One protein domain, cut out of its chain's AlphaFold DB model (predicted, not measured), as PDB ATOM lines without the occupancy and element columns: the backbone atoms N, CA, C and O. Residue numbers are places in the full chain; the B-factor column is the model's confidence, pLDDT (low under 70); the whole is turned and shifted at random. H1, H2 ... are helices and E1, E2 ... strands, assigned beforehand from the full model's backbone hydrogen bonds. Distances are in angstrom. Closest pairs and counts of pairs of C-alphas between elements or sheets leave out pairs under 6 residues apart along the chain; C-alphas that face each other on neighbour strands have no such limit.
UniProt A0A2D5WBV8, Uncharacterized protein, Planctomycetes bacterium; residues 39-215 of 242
ATOM      1  N   GLY A  39     386.594 340.860 392.025       93.25
ATOM      2  CA  GLY A  39     387.566 340.043 392.746       93.25
ATOM      3  C   GLY A  39     387.972 338.766 392.024       93.25
ATOM      4  O   GLY A  39     387.504 338.473 390.924       93.25
ATOM      5  N   ASN A  40     388.817 337.994 392.698       95.12
ATOM      6  CA  ASN A  40     389.206 336.657 392.267       95.12
ATOM      7  C   ASN A  40     388.337 335.609 392.960       95.12
ATOM      8  O   ASN A  40     388.009 335.757 394.142       95.12
ATOM      9  N   TYR A  41     387.997 334.546 392.241       95.50
ATOM     10  CA  TYR A  41     387.137 333.467 392.705       95.50
ATOM     11  C   TYR A  41     387.761 332.118 392.372       95.50
ATOM     12  O   TYR A  41     388.258 331.920 391.265       95.50
ATOM     13  N   THR A  42     387.688 331.179 393.311       95.06
ATOM     14  CA  THR A  42     387.915 329.758 393.027       95.06
ATOM     15  C   THR A  42     386.570 329.107 392.763       95.06
ATOM     16  O   THR A  42     385.637 329.291 393.545       95.06
ATOM     17  N   LEU A  43     386.474 328.354 391.672       93.44
ATOM     18  CA  LEU A  43     385.267 327.652 391.262       93.44
ATOM     19  C   LEU A  43     385.342 326.185 391.675       93.44
ATOM     20  O   LEU A  43     386.404 325.565 391.711       93.44
ATOM     21  N   THR A  44     384.200 325.606 392.008       91.12
ATOM     22  CA  THR A  44     384.071 324.166 392.212       91.12
ATOM     23  C   THR A  44     382.765 323.684 391.611       91.12
ATOM     24  O   THR A  44     381.767 324.398 391.618       91.12
ATOM     25  N   TYR A  45     382.789 322.466 391.084       89.00
ATOM     26  CA  TYR A  45     381.698 321.863 390.339       89.00
ATOM     27  C   TYR A  45     381.105 320.704 391.131       89.00
ATOM     28  O   TYR A  45     381.826 319.973 391.810       89.00
ATOM     29  N   ASP A  46     379.792 320.520 391.015       84.62
ATOM     30  CA  ASP A  46     379.095 319.412 391.679       84.62
ATOM     31  C   ASP A  46     379.358 318.056 391.002       84.62
ATOM     32  O   ASP A  46     378.930 317.019 391.508       84.62
ATOM     33  N   ASP A  47     380.051 318.061 389.857       80.38
ATOM     34  CA  ASP A  47     380.342 316.894 389.020       80.38
ATOM     35  C   ASP A  47     379.087 316.076 388.673       80.38
ATOM     36  O   ASP A  47     379.155 314.876 388.427       80.38
ATOM     37  N   VAL A  48     377.918 316.722 388.613       85.69
ATOM     38  CA  VAL A  48     376.659 316.116 388.166       85.69
ATOM     39  C   VAL A  48     376.251 316.731 386.840       85.69
ATOM     40  O   VAL A  48     376.062 317.941 386.736       85.69
ATOM     41  N   ILE A  49     376.035 315.883 385.838       86.12
ATOM     42  CA  ILE A  49     375.597 316.304 384.511       86.12
ATOM     43  C   ILE A  49     374.133 315.943 384.323       86.12
ATOM     44  O   ILE A  49     373.758 314.772 384.239       86.12
ATOM     45  N   ARG A  50     373.299 316.968 384.193       91.31
ATOM     46  CA  ARG A  50     371.897 316.848 383.794       91.31
ATOM     47  C   ARG A  50     371.796 316.928 382.280       91.31
ATOM     48  O   ARG A  50     372.242 317.899 381.673       91.31
ATOM     49  N   VAL A  51     371.181 315.923 381.660       88.56
ATOM     50  CA  VAL A  51     370.969 315.887 380.208       88.56
ATOM     51  C   VAL A  51     369.492 316.044 379.895       88.56
ATOM     52  O   VAL A  51     368.649 315.293 380.390       88.56
ATOM     53  N   TYR A  52     369.184 316.996 379.024       90.00
ATOM     54  CA  TYR A  52     367.838 317.299 378.569       90.00
ATOM     55  C   TYR A  52     367.717 317.054 377.073       90.00
ATOM     56  O   TYR A  52     368.581 317.459 376.294       90.00
ATOM     57  N   VAL A  53     366.596 316.469 376.666       86.69
ATOM     58  CA  VAL A  53     366.209 316.331 375.261       86.69
ATOM     59  C   VAL A  53     364.883 317.054 375.072       86.69
ATOM     60  O   VAL A  53     363.888 316.706 375.707       86.69
ATOM     61  N   ASN A  54     364.869 318.073 374.210       86.88
ATOM     62  CA  ASN A  54     363.720 318.965 374.001       86.88
ATOM     63  C   ASN A  54     363.141 319.486 375.334       86.88
ATOM     64  O   ASN A  54     361.962 319.288 375.634       86.88
ATOM     65  N   ASP A  55     364.012 320.075 376.159       87.75
ATOM     66  CA  ASP A  55     363.713 320.671 377.473       87.75
ATOM     67  C   ASP A  55     363.191 319.699 378.546       87.75
ATOM     68  O   ASP A  55     362.822 320.108 379.645       87.75
ATOM     69  N   SER A  56     363.183 318.396 378.263       89.75
ATOM     70  CA  SER A  56     362.817 317.363 379.231       89.75
ATOM     71  C   SER A  56     364.074 316.707 379.783       89.75
ATOM     72  O   SER A  56     364.866 316.178 379.006       89.75
ATOM     73  N   LEU A  57     364.252 316.728 381.109       92.56
ATOM     74  CA  LEU A  57     365.342 316.014 381.777       92.56
ATOM     75  C   LEU A  57     365.188 314.515 381.508       92.56
ATOM     76  O   LEU A  57     364.165 313.925 381.867       92.56
ATOM     77  N   VAL A  58     366.185 313.914 380.862       90.94
ATOM     78  CA  VAL A  58     366.177 312.485 380.518       90.94
ATOM     79  C   VAL A  58     367.076 311.665 381.433       90.94
ATOM     80  O   VAL A  58     366.741 310.519 381.729       90.94
ATOM     81  N   VAL A  59     368.188 312.235 381.905       91.00
ATOM     82  CA  VAL A  59     369.113 311.556 382.818       91.00
ATOM     83  C   VAL A  59     369.927 312.560 383.635       91.00
ATOM     84  O   VAL A  59     370.220 313.659 383.165       91.00
ATOM     85  N   GLU A  60     370.299 312.152 384.844       90.44
ATOM     86  CA  GLU A  60     371.338 312.780 385.659       90.44
ATOM     87  C   GLU A  60     372.485 311.782 385.796       90.44
ATOM     88  O   GLU A  60     372.263 310.624 386.164       90.44
ATOM     89  N   LEU A  61     373.689 312.216 385.449       85.81
ATOM     90  CA  LEU A  61     374.896 311.406 385.470       85.81
ATOM     91  C   LEU A  61     375.845 311.956 386.522       85.81
ATOM     92  O   LEU A  61     376.080 313.158 386.585       85.81
ATOM     93  N   ASP A  62     376.406 311.061 387.320       79.38
ATOM     94  CA  ASP A  62     377.547 311.374 388.170       79.38
ATOM     95  C   ASP A  62     378.794 311.348 387.274       79.38
ATOM     96  O   ASP A  62     379.121 310.313 386.681       79.38
ATOM     97  N   GLY A  63     379.454 312.496 387.134       64.75
ATOM     98  CA  GLY A  63     380.587 312.730 386.242       64.75
ATOM     99  C   GLY A  63     381.760 311.784 386.493       64.75
ATOM    100  O   GLY A  63     382.530 311.522 385.572       64.75
ATOM    101  N   ALA A  64     381.850 311.193 387.690       60.53
ATOM    102  CA  ALA A  64     382.862 310.197 388.031       60.53
ATOM    103  C   ALA A  64     382.490 308.752 387.644       60.53
ATOM    104  O   ALA A  64     383.370 307.890 387.592       60.53
ATOM    105  N   ASN A  65     381.204 308.456 387.430       61.44
ATOM    106  CA  ASN A  65     380.688 307.084 387.353       61.44
ATOM    107  C   ASN A  65     379.964 306.740 386.046       61.44
ATOM    108  O   ASN A  65     379.468 305.616 385.913       61.44
ATOM    109  N   GLY A  66     379.942 307.658 385.082       68.00
ATOM    110  CA  GLY A  66     379.459 307.363 383.743       68.00
ATOM    111  C   GLY A  66     377.964 307.083 383.651       68.00
ATOM    112  O   GLY A  66     377.192 307.288 384.589       68.00
ATOM    113  N   GLY A  67     377.534 306.595 382.489       79.38
ATOM    114  CA  GLY A  67     376.169 306.122 382.278       79.38
ATOM    115  C   GLY A  67     375.709 306.194 380.830       79.38
ATOM    116  O   GLY A  67     376.494 306.431 379.916       79.38
ATOM    117  N   THR A  68     374.416 305.974 380.617       83.88
ATOM    118  CA  THR A  68     373.809 305.953 379.284       83.88
ATOM    119  C   THR A  68     372.806 307.090 379.158       83.88
ATOM    120  O   THR A  68     371.932 307.256 380.007       83.88
ATOM    121  N   ILE A  69     372.924 307.864 378.084       82.56
ATOM    122  CA  ILE A  69     372.043 308.972 377.732       82.56
ATOM    123  C   ILE A  69     371.022 308.465 376.708       82.56
ATOM    124  O   ILE A  69     371.392 308.233 375.551       82.56
ATOM    125  N   PRO A  70     369.744 308.308 377.081       82.44
ATOM    126  CA  PRO A  70     368.706 307.952 376.127       82.44
ATOM    127  C   PRO A  70     368.296 309.193 375.325       82.44
ATOM    128  O   PRO A  70     367.715 310.136 375.864       82.44
ATOM    129  N   LEU A  71     368.590 309.204 374.024       75.38
ATOM    130  CA  LEU A  71     368.115 310.252 373.115       75.38
ATOM    131  C   LEU A  71     366.729 309.925 372.553       75.38
ATOM    132  O   LEU A  71     365.908 310.820 372.351       75.38
ATOM    133  N   THR A  72     366.475 308.645 372.283       74.81
ATOM    134  CA  THR A  72     365.182 308.097 371.848       74.81
ATOM    135  C   THR A  72     365.023 306.668 372.376       74.81
ATOM    136  O   THR A  72     365.957 306.115 372.948       74.81
ATOM    137  N   ASP A  73     363.876 306.028 372.117       75.31
ATOM    138  CA  ASP A  73     363.649 304.605 372.436       75.31
ATOM    139  C   ASP A  73     364.631 303.640 371.726       75.31
ATOM    140  O   ASP A  73     364.691 302.460 372.066       75.31
ATOM    141  N   GLU A  74     365.364 304.112 370.711       77.56
ATOM    142  CA  GLU A  74     366.273 303.304 369.884       77.56
ATOM    143  C   GLU A  74     367.722 303.817 369.882       77.56
ATOM    144  O   GLU A  74     368.611 303.123 369.386       77.56
ATOM    145  N   ILE A  75     367.963 305.034 370.377       77.00
ATOM    146  CA  ILE A  75     369.267 305.697 370.335       77.00
ATOM    147  C   ILE A  75     369.689 306.031 371.755       77.00
ATOM    148  O   ILE A  75     369.083 306.866 372.426       77.00
ATOM    149  N   GLU A  76     370.793 305.419 372.151       83.31
ATOM    150  CA  GLU A  76     371.458 305.620 373.425       83.31
ATOM    151  C   GLU A  76     372.915 306.012 373.159       83.31
ATOM    152  O   GLU A  76     373.535 305.520 372.214       83.31
ATOM    153  N   ILE A  77     373.446 306.927 373.969       79.62
ATOM    154  CA  ILE A  77     374.863 307.298 373.958       79.62
ATOM    155  C   ILE A  77     375.473 306.869 375.285       79.62
ATOM    156  O   ILE A  77     374.969 307.248 376.339       79.62
ATOM    157  N   GLU A  78     376.562 306.110 375.255       81.62
ATOM    158  CA  GLU A  78     377.332 305.832 376.466       81.62
ATOM    159  C   GLU A  78     378.221 307.039 376.793       81.62
ATOM    160  O   GLU A  78     379.100 307.421 376.023       81.62
ATOM    161  N   TYR A  79     377.975 307.666 377.941       75.56
ATOM    162  CA  TYR A  79     378.747 308.804 378.436       75.56
ATOM    163  C   TYR A  79     380.223 308.438 378.624       75.56
ATOM    164  O   TYR A  79     381.102 309.222 378.283       75.56
ATOM    165  N   ASP A  80     380.511 307.212 379.063       72.38
ATOM    166  CA  ASP A  80     381.889 306.731 379.181       72.38
ATOM    167  C   ASP A  80     382.589 306.649 377.825       72.38
ATOM    168  O   ASP A  80     383.784 306.911 377.743       72.38
ATOM    169  N   GLU A  81     381.879 306.342 376.737       70.81
ATOM    170  CA  GLU A  81     382.452 306.401 375.386       70.81
ATOM    171  C   GLU A  81     382.698 307.846 374.934       70.81
ATOM    172  O   GLU A  81     383.668 308.100 374.217       70.81
ATOM    173  N   LEU A  82     381.862 308.796 375.372       68.00
ATOM    174  CA  LEU A  82     382.104 310.218 375.132       68.00
ATOM    175  C   LEU A  82     383.343 310.702 375.882       68.00
ATOM    176  O   LEU A  82     384.138 311.407 375.279       68.00
ATOM    177  N   CYS A  83     383.521 310.308 377.144       65.56
ATOM    178  CA  CYS A  83     384.576 310.804 378.032       65.56
ATOM    179  C   CYS A  83     385.890 310.009 377.993       65.56
ATOM    180  O   CYS A  83     386.919 310.511 378.428       65.56
ATOM    181  N   SER A  84     385.895 308.782 377.462       60.97
ATOM    182  CA  SER A  84     387.109 307.953 377.330       60.97
ATOM    183  C   SER A  84     387.861 308.140 376.011       60.97
ATOM    184  O   SER A  84     388.900 307.507 375.796       60.97
ATOM    185  N   GLY A  85     387.363 308.997 375.115       60.44
ATOM    186  CA  GLY A  85     388.104 309.396 373.924       60.44
ATOM    187  C   GLY A  85     389.385 310.141 374.306       60.44
ATOM    188  O   GLY A  85     389.363 310.987 375.189       60.44
ATOM    189  N   GLU A  86     390.501 309.882 373.616       53.47
ATOM    190  CA  GLU A  86     391.787 310.570 373.874       53.47
ATOM    191  C   GLU A  86     391.710 312.104 373.698       53.47
ATOM    192  O   GLU A  86     392.597 312.817 374.157       53.47
ATOM    193  N   ASP A  87     390.647 312.597 373.052       53.28
ATOM    194  CA  ASP A  87     390.358 314.016 372.813       53.28
ATOM    195  C   ASP A  87     389.175 314.547 373.659       53.28
ATOM    196  O   ASP A  87     388.740 315.682 373.459       53.28
ATOM    197  N   ALA A  88     388.601 313.734 374.552       54.16
ATOM    198  CA  ALA A  88     387.454 314.118 375.365       54.16
ATOM    199  C   ALA A  88     387.897 314.630 376.736       54.16
ATOM    200  O   ALA A  88     388.659 313.970 377.434       54.16
ATOM    201  N   ILE A  89     387.407 315.809 377.113       58.47
ATOM    202  CA  ILE A  89     387.701 316.445 378.398       58.47
ATOM    203  C   ILE A  89     386.403 316.446 379.208       58.47
ATOM    204  O   ILE A  89     385.385 316.960 378.736       58.47
ATOM    205  N   CYS A  90     386.417 315.830 380.391       61.91
ATOM    206  CA  CYS A  90     385.259 315.824 381.285       61.91
ATOM    207  C   CYS A  90     385.054 317.216 381.906       61.91
ATOM    208  O   CYS A  90     386.034 317.938 382.066       61.91
ATOM    209  N   PRO A  91     383.829 317.602 382.313       63.22
ATOM    210  CA  PRO A  91     383.540 318.887 382.962       63.22
ATOM    211  C   PRO A  91     384.567 319.386 383.983       63.22
ATOM    212  O   PRO A  91     385.124 320.464 383.807       63.22
ATOM    213  N   SER A  92     384.890 318.573 384.992       62.28
ATOM    214  CA  SER A  92     385.861 318.901 386.048       62.28
ATOM    215  C   SER A  92     387.291 319.131 385.545       62.28
ATOM    216  O   SER A  92     388.121 319.682 386.255       62.28
ATOM    217  N   GLU A  93     387.601 318.656 384.341       67.06
ATOM    218  CA  GLU A  93     388.900 318.788 383.677       67.06
ATOM    219  C   GLU A  93     388.869 319.852 382.565       67.06
ATOM    220  O   GLU A  93     389.913 320.181 382.002       67.06
ATOM    221  N   ALA A  94     387.679 320.353 382.218       74.81
ATOM    222  CA  ALA A  94     387.434 321.269 381.106       74.81
ATOM    223  C   ALA A  94     387.098 322.689 381.564       74.81
ATOM    224  O   ALA A  94     387.360 323.640 380.825       74.81
ATOM    225  N   TYR A  95     386.476 322.833 382.734       85.44
ATOM    226  CA  TYR A  95     386.004 324.118 383.228       85.44
ATOM    227  C   TYR A  95     387.041 324.822 384.098       85.44
ATOM    228  O   TYR A  95     387.848 324.185 384.770       85.44
ATOM    229  N   TRP A  96     387.026 326.152 384.041       91.56
ATOM    230  CA  TRP A  96     387.974 327.003 384.753       91.56
ATOM    231  C   TRP A  96     387.883 326.781 386.263       91.56
ATOM    232  O   TRP A  96     386.797 326.722 386.828       91.56
ATOM    233  N   ASP A  97     389.031 326.668 386.918       91.88
ATOM    234  CA  ASP A  97     389.151 326.480 388.365       91.88
ATOM    235  C   ASP A  97     389.317 327.810 389.114       91.88
ATOM    236  O   ASP A  97     388.894 327.924 390.265       91.88
ATOM    237  N   GLU A  98     389.873 328.835 388.466       94.88
ATOM    238  CA  GLU A  98     390.030 330.174 389.041       94.88
ATOM    239  C   GLU A  98     389.706 331.273 388.024       94.88
ATOM    240  O   GLU A  98     390.123 331.229 386.864       94.88
ATOM    241  N   VAL A  99     388.964 332.290 388.470       95.25
ATOM    242  CA  VAL A  99     388.517 333.400 387.620       95.25
ATOM    243  C   VAL A  99     388.664 334.751 388.309       95.25
ATOM    244  O   VAL A  99     388.371 334.892 389.495       95.25
ATOM    245  N   ALA A 100     389.064 335.766 387.550       95.19
ATOM    246  CA  ALA A 100     388.968 337.168 387.943       95.19
ATOM    247  C   ALA A 100     387.706 337.774 387.319       95.19
ATOM    248  O   ALA A 100     387.545 337.741 386.100       95.19
ATOM    249  N   ILE A 101     386.808 338.318 388.139       94.44
ATOM    250  CA  ILE A 101     385.538 338.902 387.691       94.44
ATOM    251  C   ILE A 101     385.489 340.374 388.074       94.44
ATOM    252  O   ILE A 101     385.820 340.726 389.207       94.44
ATOM    253  N   TYR A 102     385.049 341.229 387.150       92.31
ATOM    254  CA  TYR A 102     384.909 342.666 387.388       92.31
ATOM    255  C   TYR A 102     383.958 343.348 386.392       92.31
ATOM    256  O   TYR A 102     383.617 342.793 385.344       92.31
ATOM    257  N   GLN A 103     383.555 344.580 386.708       91.00
ATOM    258  CA  GLN A 103     382.754 345.443 385.834       91.00
ATOM    259  C   GLN A 103     383.649 346.521 385.203       91.00
ATOM    260  O   GLN A 103     384.012 347.484 385.884       91.00
ATOM    261  N   PRO A 104     384.000 346.421 383.907       87.12
ATOM    262  CA  PRO A 104     384.998 347.304 383.295       87.12
ATOM    263  C   PRO A 104     384.550 348.770 383.201       87.12
ATOM    264  O   PRO A 104     385.384 349.665 383.130       87.12
ATOM    265  N   LEU A 105     383.239 349.030 383.209       86.50
ATOM    266  CA  LEU A 105     382.666 350.377 383.124       86.50
ATOM    267  C   LEU A 105     382.216 350.922 384.495       86.50
ATOM    268  O   LEU A 105     381.646 352.010 384.576       86.50
ATOM    269  N   GLY A 106     382.471 350.185 385.582       86.00
ATOM    270  CA  GLY A 106     382.082 350.543 386.948       86.00
ATOM    271  C   GLY A 106     380.763 349.918 387.418       86.00
ATOM    272  O   GLY A 106     380.012 349.335 386.640       86.00
ATOM    273  N   VAL A 107     380.487 350.067 388.718       87.75
ATOM    274  CA  VAL A 107     379.472 349.310 389.487       87.75
ATOM    275  C   VAL A 107     378.011 349.563 389.099       87.75
ATOM    276  O   VAL A 107     377.133 348.796 389.490       87.75
ATOM    277  N   ASP A 108     377.759 350.630 388.344       86.06
ATOM    278  CA  ASP A 108     376.436 350.976 387.818       86.06
ATOM    279  C   ASP A 108     376.137 350.263 386.493       86.06
ATOM    280  O   ASP A 108     375.015 350.330 386.007       86.06
ATOM    281  N   ASN A 109     377.113 349.581 385.881       87.75
ATOM    282  CA  ASN A 109     376.951 348.957 384.569       87.75
ATOM    283  C   ASN A 109     376.690 347.458 384.681       87.75
ATOM    284  O   ASN A 109     377.351 346.743 385.432       87.75
ATOM    285  N   ALA A 110     375.779 346.967 383.847       89.69
ATOM    286  CA  ALA A 110     375.465 345.548 383.742       89.69
ATOM    287  C   ALA A 110     376.552 344.734 383.016       89.69
ATOM    288  O   ALA A 110     376.452 343.516 382.971       89.69
ATOM    289  N   LEU A 111     377.566 345.361 382.413       89.19
ATOM    290  CA  LEU A 111     378.634 344.629 381.731       89.19
ATOM    291  C   LEU A 111     379.572 343.975 382.753       89.19
ATOM    292  O   LEU A 111     380.136 344.656 383.609       89.19
ATOM    293  N   LEU A 112     379.769 342.667 382.612       90.19
ATOM    294  CA  LEU A 112     380.675 341.851 383.411       90.19
ATOM    295  C   LEU A 112     381.781 341.291 382.512       90.19
ATOM    296  O   LEU A 112     381.505 340.845 381.399       90.19
ATOM    297  N   ASN A 113     383.012 341.252 383.008       91.44
ATOM    298  CA  ASN A 113     384.090 340.463 382.425       91.44
ATOM    299  C   ASN A 113     384.523 339.383 383.411       91.44
ATOM    300  O   ASN A 113     384.649 339.649 384.605       91.44
ATOM    301  N   ALA A 114     384.791 338.192 382.890       93.62
ATOM    302  CA  ALA A 114     385.433 337.097 383.596       93.62
ATOM    303  C   ALA A 114     386.705 336.701 382.841       93.62
ATOM    304  O   ALA A 114     386.664 336.473 381.633       93.62
ATOM    305  N   VAL A 115     387.829 336.626 383.542       93.81
ATOM    306  CA  VAL A 115     389.131 336.246 382.990       93.81
ATOM    307  C   VAL A 115     389.571 334.948 383.639       93.81
ATOM    308  O   VAL A 115     389.556 334.843 384.866       93.81
ATOM    309  N   ASN A 116     389.979 333.976 382.829       93.75
ATOM    310  CA  ASN A 116     390.596 332.758 383.332       93.75
ATOM    311  C   ASN A 116     391.980 333.071 383.902       93.75
ATOM    312  O   ASN A 116     392.889 333.431 383.155       93.75
ATOM    313  N   ILE A 117     392.139 332.916 385.210       94.62
ATOM    314  CA  ILE A 117     393.434 333.034 385.902       94.62
ATOM    315  C   ILE A 117     393.889 331.682 386.466       94.62
ATOM    316  O   ILE A 117     394.878 331.602 387.190       94.62
ATOM    317  N   GLY A 118     393.121 330.634 386.170       91.50
ATOM    318  CA  GLY A 118     393.351 329.283 386.628       91.50
ATOM    319  C   GLY A 118     394.258 328.476 385.707       91.50
ATOM    320  O   GLY A 118     394.820 328.956 384.722       91.50
ATOM    321  N   SER A 119     394.396 327.198 386.050       88.50
ATOM    322  CA  SER A 119     395.283 326.265 385.352       88.50
ATOM    323  C   SER A 119     394.574 325.428 384.288       88.50
ATOM    324  O   SER A 119     395.234 324.787 383.461       88.50
ATOM    325  N   ILE A 120     393.238 325.418 384.312       84.44
ATOM    326  CA  ILE A 120     392.401 324.665 383.380       84.44
ATOM    327  C   ILE A 120     391.955 325.574 382.231       84.44
ATOM    328  O   ILE A 120     391.402 326.651 382.438       84.44
ATOM    329  N   GLY A 121     392.160 325.116 380.995       82.94
ATOM    330  CA  GLY A 121     391.869 325.887 379.785       82.94
ATOM    331  C   GLY A 121     393.027 326.791 379.354       82.94
ATOM    332  O   GLY A 121     394.185 326.545 379.685       82.94
ATOM    333  N   GLU A 122     392.722 327.804 378.545       85.62
ATOM    334  CA  GLU A 122     393.689 328.827 378.135       85.62
ATOM    335  C   GLU A 122     393.630 329.988 379.138       85.62
ATOM    336  O   GLU A 122     392.575 330.593 379.340       85.62
ATOM    337  N   GLU A 123     394.746 330.228 379.826       89.88
ATOM    338  CA  GLU A 123     394.929 331.325 380.785       89.88
ATOM    339  C   GLU A 123     394.832 332.680 380.062       89.88
ATOM    340  O   GLU A 123     395.231 332.800 378.903       89.88
ATOM    341  N   GLY A 124     394.273 333.695 380.720       87.62
ATOM    342  CA  GLY A 124     394.099 335.038 380.157       87.62
ATOM    343  C   GLY A 124     392.906 335.196 379.216       87.62
ATOM    344  O   GLY A 124     392.543 336.324 378.875       87.62
ATOM    345  N   VAL A 125     392.234 334.096 378.846       89.31
ATOM    346  CA  VAL A 125     390.991 334.173 378.070       89.31
ATOM    347  C   VAL A 125     389.946 334.945 378.851       89.31
ATOM    348  O   VAL A 125     389.658 334.656 380.014       89.31
ATOM    349  N   ARG A 126     389.342 335.911 378.164       90.44
ATOM    350  CA  ARG A 126     388.292 336.763 378.695       90.44
ATOM    351  C   ARG A 126     386.947 336.432 378.077       90.44
ATOM    352  O   ARG A 126     386.818 336.307 376.862       90.44
ATOM    353  N   LEU A 127     385.932 336.376 378.926       90.12
ATOM    354  CA  LEU A 127     384.537 336.267 378.538       90.12
ATOM    355  C   LEU A 127     383.776 337.487 379.034       90.12
ATOM    356  O   LEU A 127     383.940 337.916 380.175       90.12
ATOM    357  N   ALA A 128     382.926 338.016 378.163       88.00
ATOM    358  CA  ALA A 128     381.978 339.055 378.518       88.00
ATOM    359  C   ALA A 128     380.639 338.425 378.918       88.00
ATOM    360  O   ALA A 128     380.221 337.388 378.388       88.00
ATOM    361  N   GLY A 129     379.946 339.093 379.825       90.31
ATOM    362  CA  GLY A 129     378.612 338.721 380.245       90.31
ATOM    363  C   GLY A 129     377.835 339.885 380.822       90.31
ATOM    364  O   GLY A 129     378.264 341.039 380.765       90.31
ATOM    365  N   LEU A 130     376.659 339.566 381.341       91.62
ATOM    366  CA  LEU A 130     375.689 340.515 381.862       91.62
ATOM    367  C   LEU A 130     375.460 340.272 383.343       91.62
ATOM    368  O   LEU A 130     375.470 339.132 383.784       91.62
ATOM    369  N   LEU A 131     375.207 341.347 384.077       91.19
ATOM    370  CA  LEU A 131     374.817 341.368 385.476       91.19
ATOM    371  C   LEU A 131     373.403 341.950 385.575       91.19
ATOM    372  O   LEU A 131     373.109 343.013 385.028       91.19
ATOM    373  N   GLY A 132     372.517 341.240 386.257       89.50
ATOM    374  CA  GLY A 132     371.162 341.662 386.573       89.50
ATOM    375  C   GLY A 132     371.087 342.483 387.862       89.50
ATOM    376  O   GLY A 132     371.983 342.465 388.707       89.50
ATOM    377  N   ASN A 133     369.960 343.174 388.050       86.69
ATOM    378  CA  ASN A 133     369.690 343.991 389.245       86.69
ATOM    379  C   ASN A 133     369.611 343.182 390.551       86.69
ATOM    380  O   ASN A 133     369.711 343.740 391.639       86.69
ATOM    381  N   ASP A 134     369.383 341.877 390.460       87.31
ATOM    382  CA  ASP A 134     369.359 340.934 391.577       87.31
ATOM    383  C   ASP A 134     370.687 340.177 391.738       87.31
ATOM    384  O   ASP A 134     370.735 339.150 392.418       87.31
ATOM    385  N   ALA A 135     371.759 340.697 391.129       89.38
ATOM    386  CA  ALA A 135     373.092 340.107 391.096       89.38
ATOM    387  C   ALA A 135     373.155 338.720 390.433       89.38
ATOM    388  O   ALA A 135     374.112 337.975 390.647       89.38
ATOM    389  N   THR A 136     372.150 338.374 389.625       92.94
ATOM    390  CA  THR A 136     372.250 337.258 388.680       92.94
ATOM    391  C   THR A 136     373.191 337.627 387.543       92.94
ATOM    392  O   THR A 136     373.319 338.804 387.216       92.94
ATOM    393  N   PHE A 137     373.869 336.661 386.938       92.88
ATOM    394  CA  PHE A 137     374.716 336.920 385.782       92.88
ATOM    395  C   PHE A 137     374.549 335.873 384.694       92.88
ATOM    396  O   PHE A 137     374.217 334.729 384.986       92.88
ATOM    397  N   ASP A 138     374.874 336.279 383.466       92.81
ATOM    398  CA  ASP A 138     374.932 335.430 382.278       92.81
ATOM    399  C   ASP A 138     376.263 335.668 381.547       92.81
ATOM    400  O   ASP A 138     376.540 336.782 381.108       92.81
ATOM    401  N   LEU A 139     377.085 334.636 381.367       90.81
ATOM    402  CA  LEU A 139     378.341 334.669 380.613       90.81
ATOM    403  C   LEU A 139     378.217 333.806 379.357       90.81
ATOM    404  O   LEU A 139     377.859 332.628 379.430       90.81
ATOM    405  N   LEU A 140     378.575 334.357 378.195       87.81
ATOM    406  CA  LEU A 140     378.649 333.579 376.958       87.81
ATOM    407  C   LEU A 140     380.006 332.878 376.873       87.81
ATOM    408  O   LEU A 140     381.007 333.510 376.555       87.81
ATOM    409  N   LEU A 141     380.027 331.564 377.096       85.12
ATOM    410  CA  LEU A 141     381.256 330.765 377.039       85.12
ATOM    411  C   LEU A 141     381.665 330.431 375.599       85.12
ATOM    412  O   LEU A 141     382.844 330.244 375.305       85.12
ATOM    413  N   GLY A 142     380.698 330.328 374.684       81.75
ATOM    414  CA  GLY A 142     381.010 330.072 373.285       81.75
ATOM    415  C   GLY A 142     379.814 329.781 372.391       81.75
ATOM    416  O   GLY A 142     378.715 329.443 372.834       81.75
ATOM    417  N   LEU A 143     380.066 329.887 371.087       81.94
ATOM    418  CA  LEU A 143     379.123 329.580 370.019       81.94
ATOM    419  C   LEU A 143     379.794 328.658 369.007       81.94
ATOM    420  O   LEU A 143     380.913 328.903 368.559       81.94
ATOM    421  N   SER A 144     379.088 327.614 368.597       79.81
ATOM    422  CA  SER A 144     379.521 326.728 367.523       79.81
ATOM    423  C   SER A 144     378.401 326.554 366.513       79.81
ATOM    424  O   SER A 144     377.223 326.518 366.859       79.81
ATOM    425  N   ALA A 145     378.758 326.447 365.239       81.00
ATOM    426  CA  ALA A 145     377.809 326.123 364.190       81.00
ATOM    427  C   ALA A 145     378.426 325.102 363.238       81.00
ATOM    428  O   ALA A 145     379.590 325.203 362.848       81.00
ATOM    429  N   SER A 146     377.627 324.118 362.848       78.44
ATOM    430  CA  SER A 146     377.985 323.101 361.870       78.44
ATOM    431  C   SER A 146     376.831 322.927 360.901       78.44
ATOM    432  O   SER A 146     375.675 322.865 361.307       78.44
ATOM    433  N   ALA A 147     377.123 322.855 359.608       84.44
ATOM    434  CA  ALA A 147     376.100 322.708 358.587       84.44
ATOM    435  C   ALA A 147     376.540 321.741 357.488       84.44
ATOM    436  O   ALA A 147     377.722 321.626 357.158       84.44
ATOM    437  N   ASN A 148     375.560 321.076 356.889       83.25
ATOM    438  CA  ASN A 148     375.689 320.348 355.635       83.25
ATOM    439  C   ASN A 148     374.530 320.740 354.696       83.25
ATOM    440  O   ASN A 148     373.760 321.645 355.002       83.25
ATOM    441  N   GLU A 149     374.409 320.092 353.533       82.44
ATOM    442  CA  GLU A 149     373.388 320.443 352.529       82.44
ATOM    443  C   GLU A 149     371.938 320.328 353.032       82.44
ATOM    444  O   GLU A 149     371.039 320.890 352.414       82.44
ATOM    445  N   GLN A 150     371.701 319.591 354.119       82.19
ATOM    446  CA  GLN A 150     370.366 319.238 354.607       82.19
ATOM    447  C   GLN A 150     370.146 319.583 356.082       82.19
ATOM    448  O   GLN A 150     369.007 319.556 356.534       82.19
ATOM    449  N   CYS A 151     371.196 319.894 356.841       80.50
ATOM    450  CA  CYS A 151     371.129 320.082 358.285       80.50
ATOM    451  C   CYS A 151     371.987 321.256 358.754       80.50
ATOM    452  O   CYS A 151     373.076 321.494 358.233       80.50
ATOM    453  N   LEU A 152     371.516 321.920 359.803       83.38
ATOM    454  CA  LEU A 152     372.225 322.931 360.574       83.38
ATOM    455  C   LEU A 152     372.188 322.527 362.048       83.38
ATOM    456  O   LEU A 152     371.132 322.174 362.562       83.38
ATOM    457  N   ALA A 153     373.324 322.604 362.722       80.94
ATOM    458  CA  ALA A 153     373.450 322.478 364.163       80.94
ATOM    459  C   ALA A 153     374.117 323.739 364.710       80.94
ATOM    460  O   ALA A 153     375.105 324.212 364.149       80.94
ATOM    461  N   ILE A 154     373.566 324.273 365.792       82.81
ATOM    462  CA  ILE A 154     374.093 325.413 366.534       82.81
ATOM    463  C   ILE A 154     374.259 324.957 367.978       82.81
ATOM    464  O   ILE A 154     373.314 324.442 368.569       82.81
ATOM    465  N   GLY A 155     375.457 325.121 368.523       80.19
ATOM    466  CA  GLY A 155     375.750 324.951 369.938       80.19
ATOM    467  C   GLY A 155     375.975 326.310 370.586       80.19
ATOM    468  O   GLY A 155     376.701 327.135 370.033       80.19
ATOM    469  N   ILE A 156     375.374 326.531 371.746       84.50
ATOM    470  CA  ILE A 156     375.565 327.710 372.587       84.50
ATOM    471  C   ILE A 156     375.968 327.212 373.967       84.50
ATOM    472  O   ILE A 156     375.316 326.319 374.505       84.50
ATOM    473  N   SER A 157     377.034 327.778 374.519       85.81
ATOM    474  CA  SER A 157     377.484 327.490 375.874       85.81
ATOM    475  C   SER A 157     377.353 328.746 376.723       85.81
ATOM    476  O   SER A 157     377.876 329.792 376.340       85.81
ATOM    477  N   LEU A 158     376.670 328.634 377.856       91.12
ATOM    478  CA  LEU A 158     376.406 329.718 378.798       91.12
ATOM    479  C   LEU A 158     376.848 329.299 380.201       91.12
ATOM    480  O   LEU A 158     376.766 328.120 380.542       91.12
ATOM    481  N   ALA A 159     377.289 330.259 381.005       92.19
ATOM    482  CA  ALA A 159     377.339 330.118 382.454       92.19
ATOM    483  C   ALA A 159     376.409 331.156 383.068       92.19
ATOM    484  O   ALA A 159     376.524 332.338 382.764       92.19
ATOM    485  N   GLU A 160     375.507 330.707 383.921       94.62
ATOM    486  CA  GLU A 160     374.548 331.542 384.632       94.62
ATOM    487  C   GLU A 160     374.764 331.345 386.135       94.62
ATOM    488  O   GLU A 160     375.290 330.313 386.558       94.62
ATOM    489  N   GLY A 161     374.393 332.312 386.964       92.38
ATOM    490  CA  GLY A 161     374.497 332.160 388.415       92.38
ATOM    491  C   GLY A 161     374.067 333.403 389.170       92.38
ATOM    492  O   GLY A 161     373.609 334.372 388.566       92.38
ATOM    493  N   GLN A 162     374.215 333.389 390.495       93.56
ATOM    494  CA  GLN A 162     373.912 334.543 391.336       93.56
ATOM    495  C   GLN A 162     375.055 334.844 392.302       93.56
ATOM    496  O   GLN A 162     375.514 333.983 393.051       93.56
ATOM    497  N   PHE A 163     375.498 336.099 392.330       91.75
ATOM    498  CA  PHE A 163     376.440 336.551 393.343       91.75
ATOM    499  C   PHE A 163     375.743 336.721 394.693       91.75
ATOM    500  O   PHE A 163     374.661 337.305 394.795       91.75
ATOM    501  N   VAL A 164     376.410 336.292 395.766       89.81
ATOM    502  CA  VAL A 164     375.903 336.421 397.138       89.81
ATOM    503  C   VAL A 164     376.841 337.214 398.040       89.81
ATOM    504  O   VAL A 164     378.064 337.199 397.901       89.81
ATOM    505  N   LYS A 165     376.255 337.963 398.978       83.94
ATOM    506  CA  LYS A 165     376.994 338.686 400.023       83.94
ATOM    507  C   LYS A 165     377.020 337.842 401.291       83.94
ATOM    508  O   LYS A 165     375.978 337.308 401.681       83.94
ATOM    509  N   SER A 166     378.142 337.803 402.009       73.38
ATOM    510  CA  SER A 166     378.174 337.157 403.324       73.38
ATOM    511  C   SER A 166     377.173 337.802 404.275       73.38
ATOM    512  O   SER A 166     376.960 339.022 404.295       73.38
ATOM    513  N   ALA A 167     376.589 336.982 405.146       63.38
ATOM    514  CA  ALA A 167     375.672 337.452 406.173       63.38
ATOM    515  C   ALA A 167     376.325 338.546 407.046       63.38
ATOM    516  O   ALA A 167     377.246 338.285 407.818       63.38
ATOM    517  N   GLY A 168     375.809 339.777 406.956       57.50
ATOM    518  CA  GLY A 168     376.298 340.929 407.726       57.50
ATOM    519  C   GLY A 168     377.225 341.883 406.966       57.50
ATOM    520  O   GLY A 168     377.649 342.886 407.546       57.50
ATOM    521  N   ALA A 169     377.495 341.619 405.688       60.81
ATOM    522  CA  ALA A 169     378.137 342.561 404.783       60.81
ATOM    523  C   ALA A 169     377.325 343.873 404.691       60.81
ATOM    524  O   ALA A 169     376.090 343.870 404.688       60.81
ATOM    525  N   ASN A 170     378.007 345.024 404.677       56.88
ATOM    526  CA  ASN A 170     377.331 346.305 404.458       56.88
ATOM    527  C   ASN A 170     376.917 346.430 402.975       56.88
ATOM    528  O   ASN A 170     377.338 345.641 402.135       56.88
ATOM    529  N   ARG A 171     376.086 347.423 402.629       56.22
ATOM    530  CA  ARG A 171     375.642 347.602 401.231       56.22
ATOM    531  C   ARG A 171     376.802 347.788 400.244       56.22
ATOM    532  O   ARG A 171     376.676 347.339 399.115       56.22
ATOM    533  N   ASN A 172     377.918 348.349 400.710       58.09
ATOM    534  CA  ASN A 172     379.102 348.683 399.918       58.09
ATOM    535  C   ASN A 172     380.162 347.566 399.916       58.09
ATOM    536  O   ASN A 172     381.301 347.811 399.529       58.09
ATOM    537  N   ALA A 173     379.838 346.387 400.440       63.38
ATOM    538  CA  ALA A 173     380.729 345.246 400.409       63.38
ATOM    539  C   ALA A 173     380.615 344.564 399.048       63.38
ATOM    540  O   ALA A 173     379.512 344.452 398.498       63.38
ATOM    541  N   PHE A 174     381.759 344.098 398.555       76.69
ATOM    542  CA  PHE A 174     381.822 343.196 397.417       76.69
ATOM    543  C   PHE A 174     381.048 341.912 397.715       76.69
ATOM    544  O   PHE A 174     380.842 341.539 398.875       76.69
ATOM    545  N   TYR A 175     380.590 341.265 396.653       83.44
ATOM    546  CA  TYR A 175     380.032 339.925 396.746       83.44
ATOM    547  C   TYR A 175     381.135 338.940 397.136       83.44
ATOM    548  O   TYR A 175     382.266 339.068 396.684       83.44
ATOM    549  N   ASP A 176     380.815 337.997 398.016       82.75
ATOM    550  CA  ASP A 176     381.798 337.087 398.619       82.75
ATOM    551  C   ASP A 176     381.834 335.717 397.928       82.75
ATOM    552  O   ASP A 176     382.684 334.887 398.245       82.75
ATOM    553  N   GLY A 177     380.932 335.479 396.977       88.00
ATOM    554  CA  GLY A 177     380.883 334.237 396.222       88.00
ATOM    555  C   GLY A 177     379.767 334.206 395.187       88.00
ATOM    556  O   GLY A 177     379.008 335.168 395.035       88.00
ATOM    557  N   VAL A 178     379.688 333.073 394.499       89.12
ATOM    558  CA  VAL A 178     378.618 332.685 393.579       89.12
ATOM    559  C   VAL A 178     377.897 331.485 394.183       89.12
ATOM    560  O   VAL A 178     378.529 330.461 394.450       89.12
ATOM    561  N   GLU A 179     376.588 331.615 394.382       87.62
ATOM    562  CA  GLU A 179     375.693 330.505 394.721       87.62
ATOM    563  C   GLU A 179     374.860 330.121 393.494       87.62
ATOM    564  O   GLU A 179     374.616 330.948 392.609       87.62
ATOM    565  N   ASP A 180     374.430 328.857 393.460       86.19
ATOM    566  CA  ASP A 180     373.521 328.310 392.448       86.19
ATOM    567  C   ASP A 180     373.965 328.597 390.997       86.19
ATOM    568  O   ASP A 180     373.152 328.918 390.129       86.19
ATOM    569  N   GLY A 181     375.273 328.510 390.728       91.94
ATOM    570  CA  GLY A 181     375.813 328.645 389.383       91.94
ATOM    571  C   GLY A 181     375.478 327.425 388.530       91.94
ATOM    572  O   GLY A 181     375.555 326.292 388.997       91.94
ATOM    573  N   THR A 182     375.157 327.631 387.257       93.56
ATOM    574  CA  THR A 182     374.934 326.567 386.278       93.56
ATOM    575  C   THR A 182     375.700 326.865 384.994       93.56
ATOM    576  O   THR A 182     375.539 327.918 384.383       93.56
ATOM    577  N   ILE A 183     376.495 325.906 384.526       89.62
ATOM    578  CA  ILE A 183     376.997 325.906 383.149       89.62
ATOM    579  C   ILE A 183     376.030 325.093 382.306       89.62
ATOM    580  O   ILE A 183     375.755 323.938 382.625       89.62
ATOM    581  N   SER A 184     375.549 325.674 381.210       90.19
ATOM    582  CA  SER A 184     374.715 324.984 380.236       90.19
ATOM    583  C   SER A 184     375.355 324.969 378.851       90.19
ATOM    584  O   SER A 184     375.862 325.970 378.348       90.19
ATOM    585  N   LEU A 185     375.308 323.811 378.201       86.00
ATOM    586  CA  LEU A 185     375.703 323.626 376.812       86.00
ATOM    587  C   LEU A 185     374.494 323.117 376.036       86.00
ATOM    588  O   LEU A 185     374.081 321.967 376.181       86.00
ATOM    589  N   THR A 186     373.925 323.987 375.212       85.88
ATOM    590  CA  THR A 186     372.711 323.713 374.445       85.88
ATOM    591  C   THR A 186     373.038 323.566 372.968       85.88
ATOM    592  O   THR A 186     373.533 324.490 372.330       85.88
ATOM    593  N   TYR A 187     372.691 322.420 372.398       80.44
ATOM    594  CA  TYR A 187     372.720 322.144 370.971       80.44
ATOM    595  C   TYR A 187     371.305 322.136 370.402       80.44
ATOM    596  O   TYR A 187     370.469 321.314 370.773       80.44
ATOM    597  N   GLY A 188     371.053 323.017 369.443       83.44
ATOM    598  CA  GLY A 188     369.890 322.955 368.570       83.44
ATOM    599  C   GLY A 188     370.309 322.453 367.197       83.44
ATOM    600  O   GLY A 188     371.130 323.083 366.533       83.44
ATOM    601  N   ALA A 189     369.735 321.346 366.739       81.25
ATOM    602  CA  ALA A 189     369.911 320.874 365.370       81.25
ATOM    603  C   ALA A 189     368.581 320.879 364.622       81.25
ATOM    604  O   ALA A 189     367.541 320.540 365.185       81.25
ATOM    605  N   GLY A 190     368.621 321.247 363.345       80.88
ATOM    606  CA  GLY A 190     367.491 321.252 362.432       80.88
ATOM    607  C   GLY A 190     367.886 320.677 361.076       80.88
ATOM    608  O   GLY A 190     368.862 321.127 360.482       80.88
ATOM    609  N   CYS A 191     367.124 319.709 360.569       78.94
ATOM    610  CA  CYS A 191     367.314 319.137 359.237       78.94
ATOM    611  C   CYS A 191     366.078 319.347 358.363       78.94
ATOM    612  O   CYS A 191     364.957 319.062 358.786       78.94
ATOM    613  N   GLU A 192     366.285 319.777 357.122       73.62
ATOM    614  CA  GLU A 192     365.273 319.764 356.072       73.62
ATOM    615  C   GLU A 192     365.307 318.408 355.354       73.62
ATOM    616  O   GLU A 192     366.275 318.062 354.679       73.62
ATOM    617  N   ILE A 193     364.245 317.614 355.503       71.69
ATOM    618  CA  ILE A 193     364.186 316.267 354.901       71.69
ATOM    619  C   ILE A 193     363.566 316.325 353.506       71.69
ATOM    620  O   ILE A 193     363.956 315.596 352.596       71.69
ATOM    621  N   THR A 194     362.572 317.194 353.336       62.50
ATOM    622  CA  THR A 194     361.950 317.529 352.051       62.50
ATOM    623  C   THR A 194     361.539 319.001 352.080       62.50
ATOM    624  O   THR A 194     361.366 319.526 353.180       62.50
ATOM    625  N   PRO A 195     361.361 319.668 350.921       71.06
ATOM    626  CA  PRO A 195     361.022 321.088 350.875       71.06
ATOM    627  C   PRO A 195     359.862 321.453 351.810       71.06
ATOM    628  O   PRO A 195     358.723 321.041 351.578       71.06
ATOM    629  N   GLY A 196     360.160 322.216 352.864       54.34
ATOM    630  CA  GLY A 196     359.179 322.661 353.861       54.34
ATOM    631  C   GLY A 196     358.869 321.686 355.010       54.34
ATOM    632  O   GLY A 196     357.934 321.945 355.765       54.34
ATOM    633  N   VAL A 197     359.624 320.593 355.169       49.69
ATOM    634  CA  VAL A 197     359.545 319.688 356.333       49.69
ATOM    635  C   VAL A 197     360.864 319.714 357.099       49.69
ATOM    636  O   VAL A 197     361.880 319.217 356.608       49.69
ATOM    637  N   THR A 198     360.816 320.234 358.325       66.94
ATOM    638  CA  THR A 198     361.965 320.343 359.230       66.94
ATOM    639  C   THR A 198     361.794 319.411 360.427       66.94
ATOM    640  O   THR A 198     360.741 319.414 361.063       66.94
ATOM    641  N   LEU A 199     362.826 318.631 360.746       67.38
ATOM    642  CA  LEU A 199     362.973 317.996 362.058       67.38
ATOM    643  C   LEU A 199     363.957 318.810 362.878       67.38
ATOM    644  O   LEU A 199     365.037 319.115 362.378       67.38
ATOM    645  N   SER A 200     363.600 319.116 364.120       73.31
ATOM    646  CA  SER A 200     364.502 319.739 365.081       73.31
ATOM    647  C   SER A 200     364.646 318.875 366.323       73.31
ATOM    648  O   SER A 200     363.672 318.266 366.765       73.31
ATOM    649  N   ALA A 201     365.844 318.858 366.888       78.31
ATOM    650  CA  ALA A 201     366.113 318.281 368.194       78.31
ATOM    651  C   ALA A 201     366.929 319.281 369.014       78.31
ATOM    652  O   ALA A 201     367.879 319.877 368.499       78.31
ATOM    653  N   GLY A 202     366.528 319.466 370.269       84.44
ATOM    654  CA  GLY A 202     367.310 320.161 371.281       84.44
ATOM    655  C   GLY A 202     367.980 319.151 372.203       84.44
ATOM    656  O   GLY A 202     367.318 318.229 372.678       84.44
ATOM    657  N   LEU A 203     369.270 319.331 372.453       82.31
ATOM    658  CA  LEU A 203     370.039 318.599 373.451       82.31
ATOM    659  C   LEU A 203     370.703 319.628 374.359       82.31
ATOM    660  O   LEU A 203     371.359 320.534 373.857       82.31
ATOM    661  N   ARG A 204     370.544 319.506 375.672       89.00
ATOM    662  CA  ARG A 204     371.178 320.410 376.634       89.00
ATOM    663  C   ARG A 204     371.862 319.612 377.728       89.00
ATOM    664  O   ARG A 204     371.266 318.685 378.266       89.00
ATOM    665  N   PHE A 205     373.089 319.993 378.044       86.94
ATOM    666  CA  PHE A 205     373.855 319.498 379.180       86.94
ATOM    667  C   PHE A 205     373.954 320.616 380.207       86.94
ATOM    668  O   PHE A 205     374.193 321.757 379.821       86.94
ATOM    669  N   GLU A 206     373.770 320.300 381.481       92.00
ATOM    670  CA  GLU A 206     373.950 321.244 382.580       92.00
ATOM    671  C   GLU A 206     374.812 320.625 383.676       92.00
ATOM    672  O   GLU A 206     374.657 319.442 383.973       92.00
ATOM    673  N   THR A 207     375.667 321.434 384.293       90.44
ATOM    674  CA  THR A 207     376.319 321.126 385.571       90.44
ATOM    675  C   THR A 207     376.216 322.333 386.485       90.44
ATOM    676  O   THR A 207     376.240 323.468 386.003       90.44
ATOM    677  N   ASP A 208     376.132 322.094 387.790       93.31
ATOM    678  CA  ASP A 208     376.192 323.171 388.774       93.31
ATOM    679  C   ASP A 208     377.630 323.481 389.169       93.31
ATOM    680  O   ASP A 208     378.528 322.633 389.067       93.31
ATOM    681  N   PHE A 209     377.828 324.718 389.607       93.00
ATOM    682  CA  PHE A 209     379.062 325.195 390.196       93.00
ATOM    683  C   PHE A 209     378.792 326.218 391.298       93.00
ATOM    684  O   PHE A 209     377.754 326.879 391.344       93.00
ATOM    685  N   TYR A 210     379.779 326.373 392.164       93.62
ATOM    686  CA  TYR A 210     379.837 327.412 393.177       93.62
ATOM    687  C   TYR A 210     381.193 328.108 393.122       93.62
ATOM    688  O   TYR A 210     382.173 327.550 392.624       93.62
ATOM    689  N   GLY A 211     381.238 329.346 393.606       93.56
ATOM    690  CA  GLY A 211     382.450 330.157 393.596       93.56
ATOM    691  C   GLY A 211     382.701 330.816 394.941       93.56
ATOM    692  O   GLY A 211     381.814 331.477 395.472       93.56
ATOM    693  N   ASP A 212     383.916 330.695 395.463       93.81
ATOM    694  CA  ASP A 212     384.352 331.381 396.681       93.81
ATOM    695  C   ASP A 212     385.278 332.546 396.312       93.81
ATOM    696  O   ASP A 212     386.286 332.336 395.632       93.81
ATOM    697  N   ARG A 213     384.987 333.771 396.778       93.44
ATOM    698  CA  ARG A 213     385.898 334.910 396.582       93.44
ATOM    699  C   ARG A 213     387.173 334.691 397.393       93.44
ATOM    700  O   ARG A 213     387.143 334.593 398.620       93.44
ATOM    701  N   THR A 214     388.311 334.667 396.714       93.38
ATOM    702  CA  THR A 214     389.626 334.423 397.322       93.38
ATOM    703  C   THR A 214     390.410 335.700 397.594       93.38
ATOM    704  O   THR A 214     391.293 335.699 398.457       93.38
ATOM    705  N   GLY A 215     390.076 336.805 396.926       91.00
ATOM    706  CA  GLY A 215     390.793 338.063 397.093       91.00
ATOM    707  C   GLY A 215     390.247 339.222 396.270       91.00
ATOM    708  O   GLY A 215     389.201 339.132 395.627       91.00
TER     709      GLY A 215
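AT A GLANCE: This is residues 39 to 215 of the 242 residues of an uncharacterized protein of Planctomycetes bacterium (UniProt A0A2D5WBV8). A closed barrel of eight antiparallel strands stands at one end, and its long strands E9 to E12 run on from the barrel as a slab that narrows to the tip of the hairpin E11 and E12. The hairpin E2 and E3 continues the wall along one edge of E12, the small hairpin E4 and E5 sits beyond E3, and the short helix H2 is inside the barrel. The 177 printed residues hold twelve named strands and two named helices in the order E1 to E5, H1, H2, E6 to E12, and the class is mostly strand. The outline is elongated, 60 by 38 by 29 A; the whole is only just compact, close to loose, with a radius of gyration of the C-alphas of 18.5 A.

IN THESE COORDINATES: E1, residues 39 to 45, begins at C-alpha 39 (387.566, 340.043, 392.746). E2 is residues 48 to 53, E3 56 to 62, E4 68 to 70 and E5 76 to 78. H1 is residues 79 to 83 and H2 91 to 94. E6 is residues 98 to 102, E7 111 to 116 and E8 126 to 131. E9, residues 136 to 147, is 33.6 A long; E10, 151 to 164, 42.4 A; E11, 177 to 194, 50.9 A. E12, residues 197 to 215, is 54.5 A long and ends at C-alpha 215 (390.793, 338.063, 397.093).

HOW THE PARTS SIT: Round the ring run E1, E6, E7, E8, E9, E10, E11, E12 and back to E1; E6 to E12 form a meander, each strand the antiparallel neighbour of the one before. Within hydrogen-bond range are N 41 and O 99 of E1 and E6, 2.8 A; N 115 and O 100 of E7 and E6, 2.8 A; N 127 and O 114 of E8 and E7, 2.8 A; N 130 and O 138 of E8 and E9, 2.8 A; N 139 and O 159 of E9 and E10, 2.7 A; N 184 and O 158 of E11 and E10, 2.8 A; N 187 and O 203 of E11 and E12, 2.7 A. E12 bends by 55 degrees at residue 212; N 212 of E12 and O 42 of E1, its antiparallel neighbour, are within hydrogen-bond range at 2.9 A. E1 runs on into E2 at 75 degrees. E2 and E1 lie on one side of E12 and E11 on the other, with N 50 and O 206 of E2 and E12 2.8 A apart. In the hairpin E2 and E3, N 49 and O 61 are 2.8 A apart; in E4 and E5, N 69 and O 77 are 2.8 A apart. The closest C-alphas of E3 and E4, Val 59 and Ile 69, are 6.4 A apart. H1 is not on the barrel and is apart from H2. H2 is on the barrel, inside it, at a height over the sheet of 8.6 A. H1 has its O i to N i+4 pair within hydrogen-bond range; H2 is too short for one.

THE WHOLE: The C-alphas of Gly 168 and Pro 195, the two farthest apart, are 62.1 A from each other. The printed part has no cut. The link E10 to E11, residues 165 to 176, is long. Mean pLDDT of the printed part is 82.5; under 70 are residues 63 to 66, 82 to 93, 167 to 173, 194 and 196 to 199.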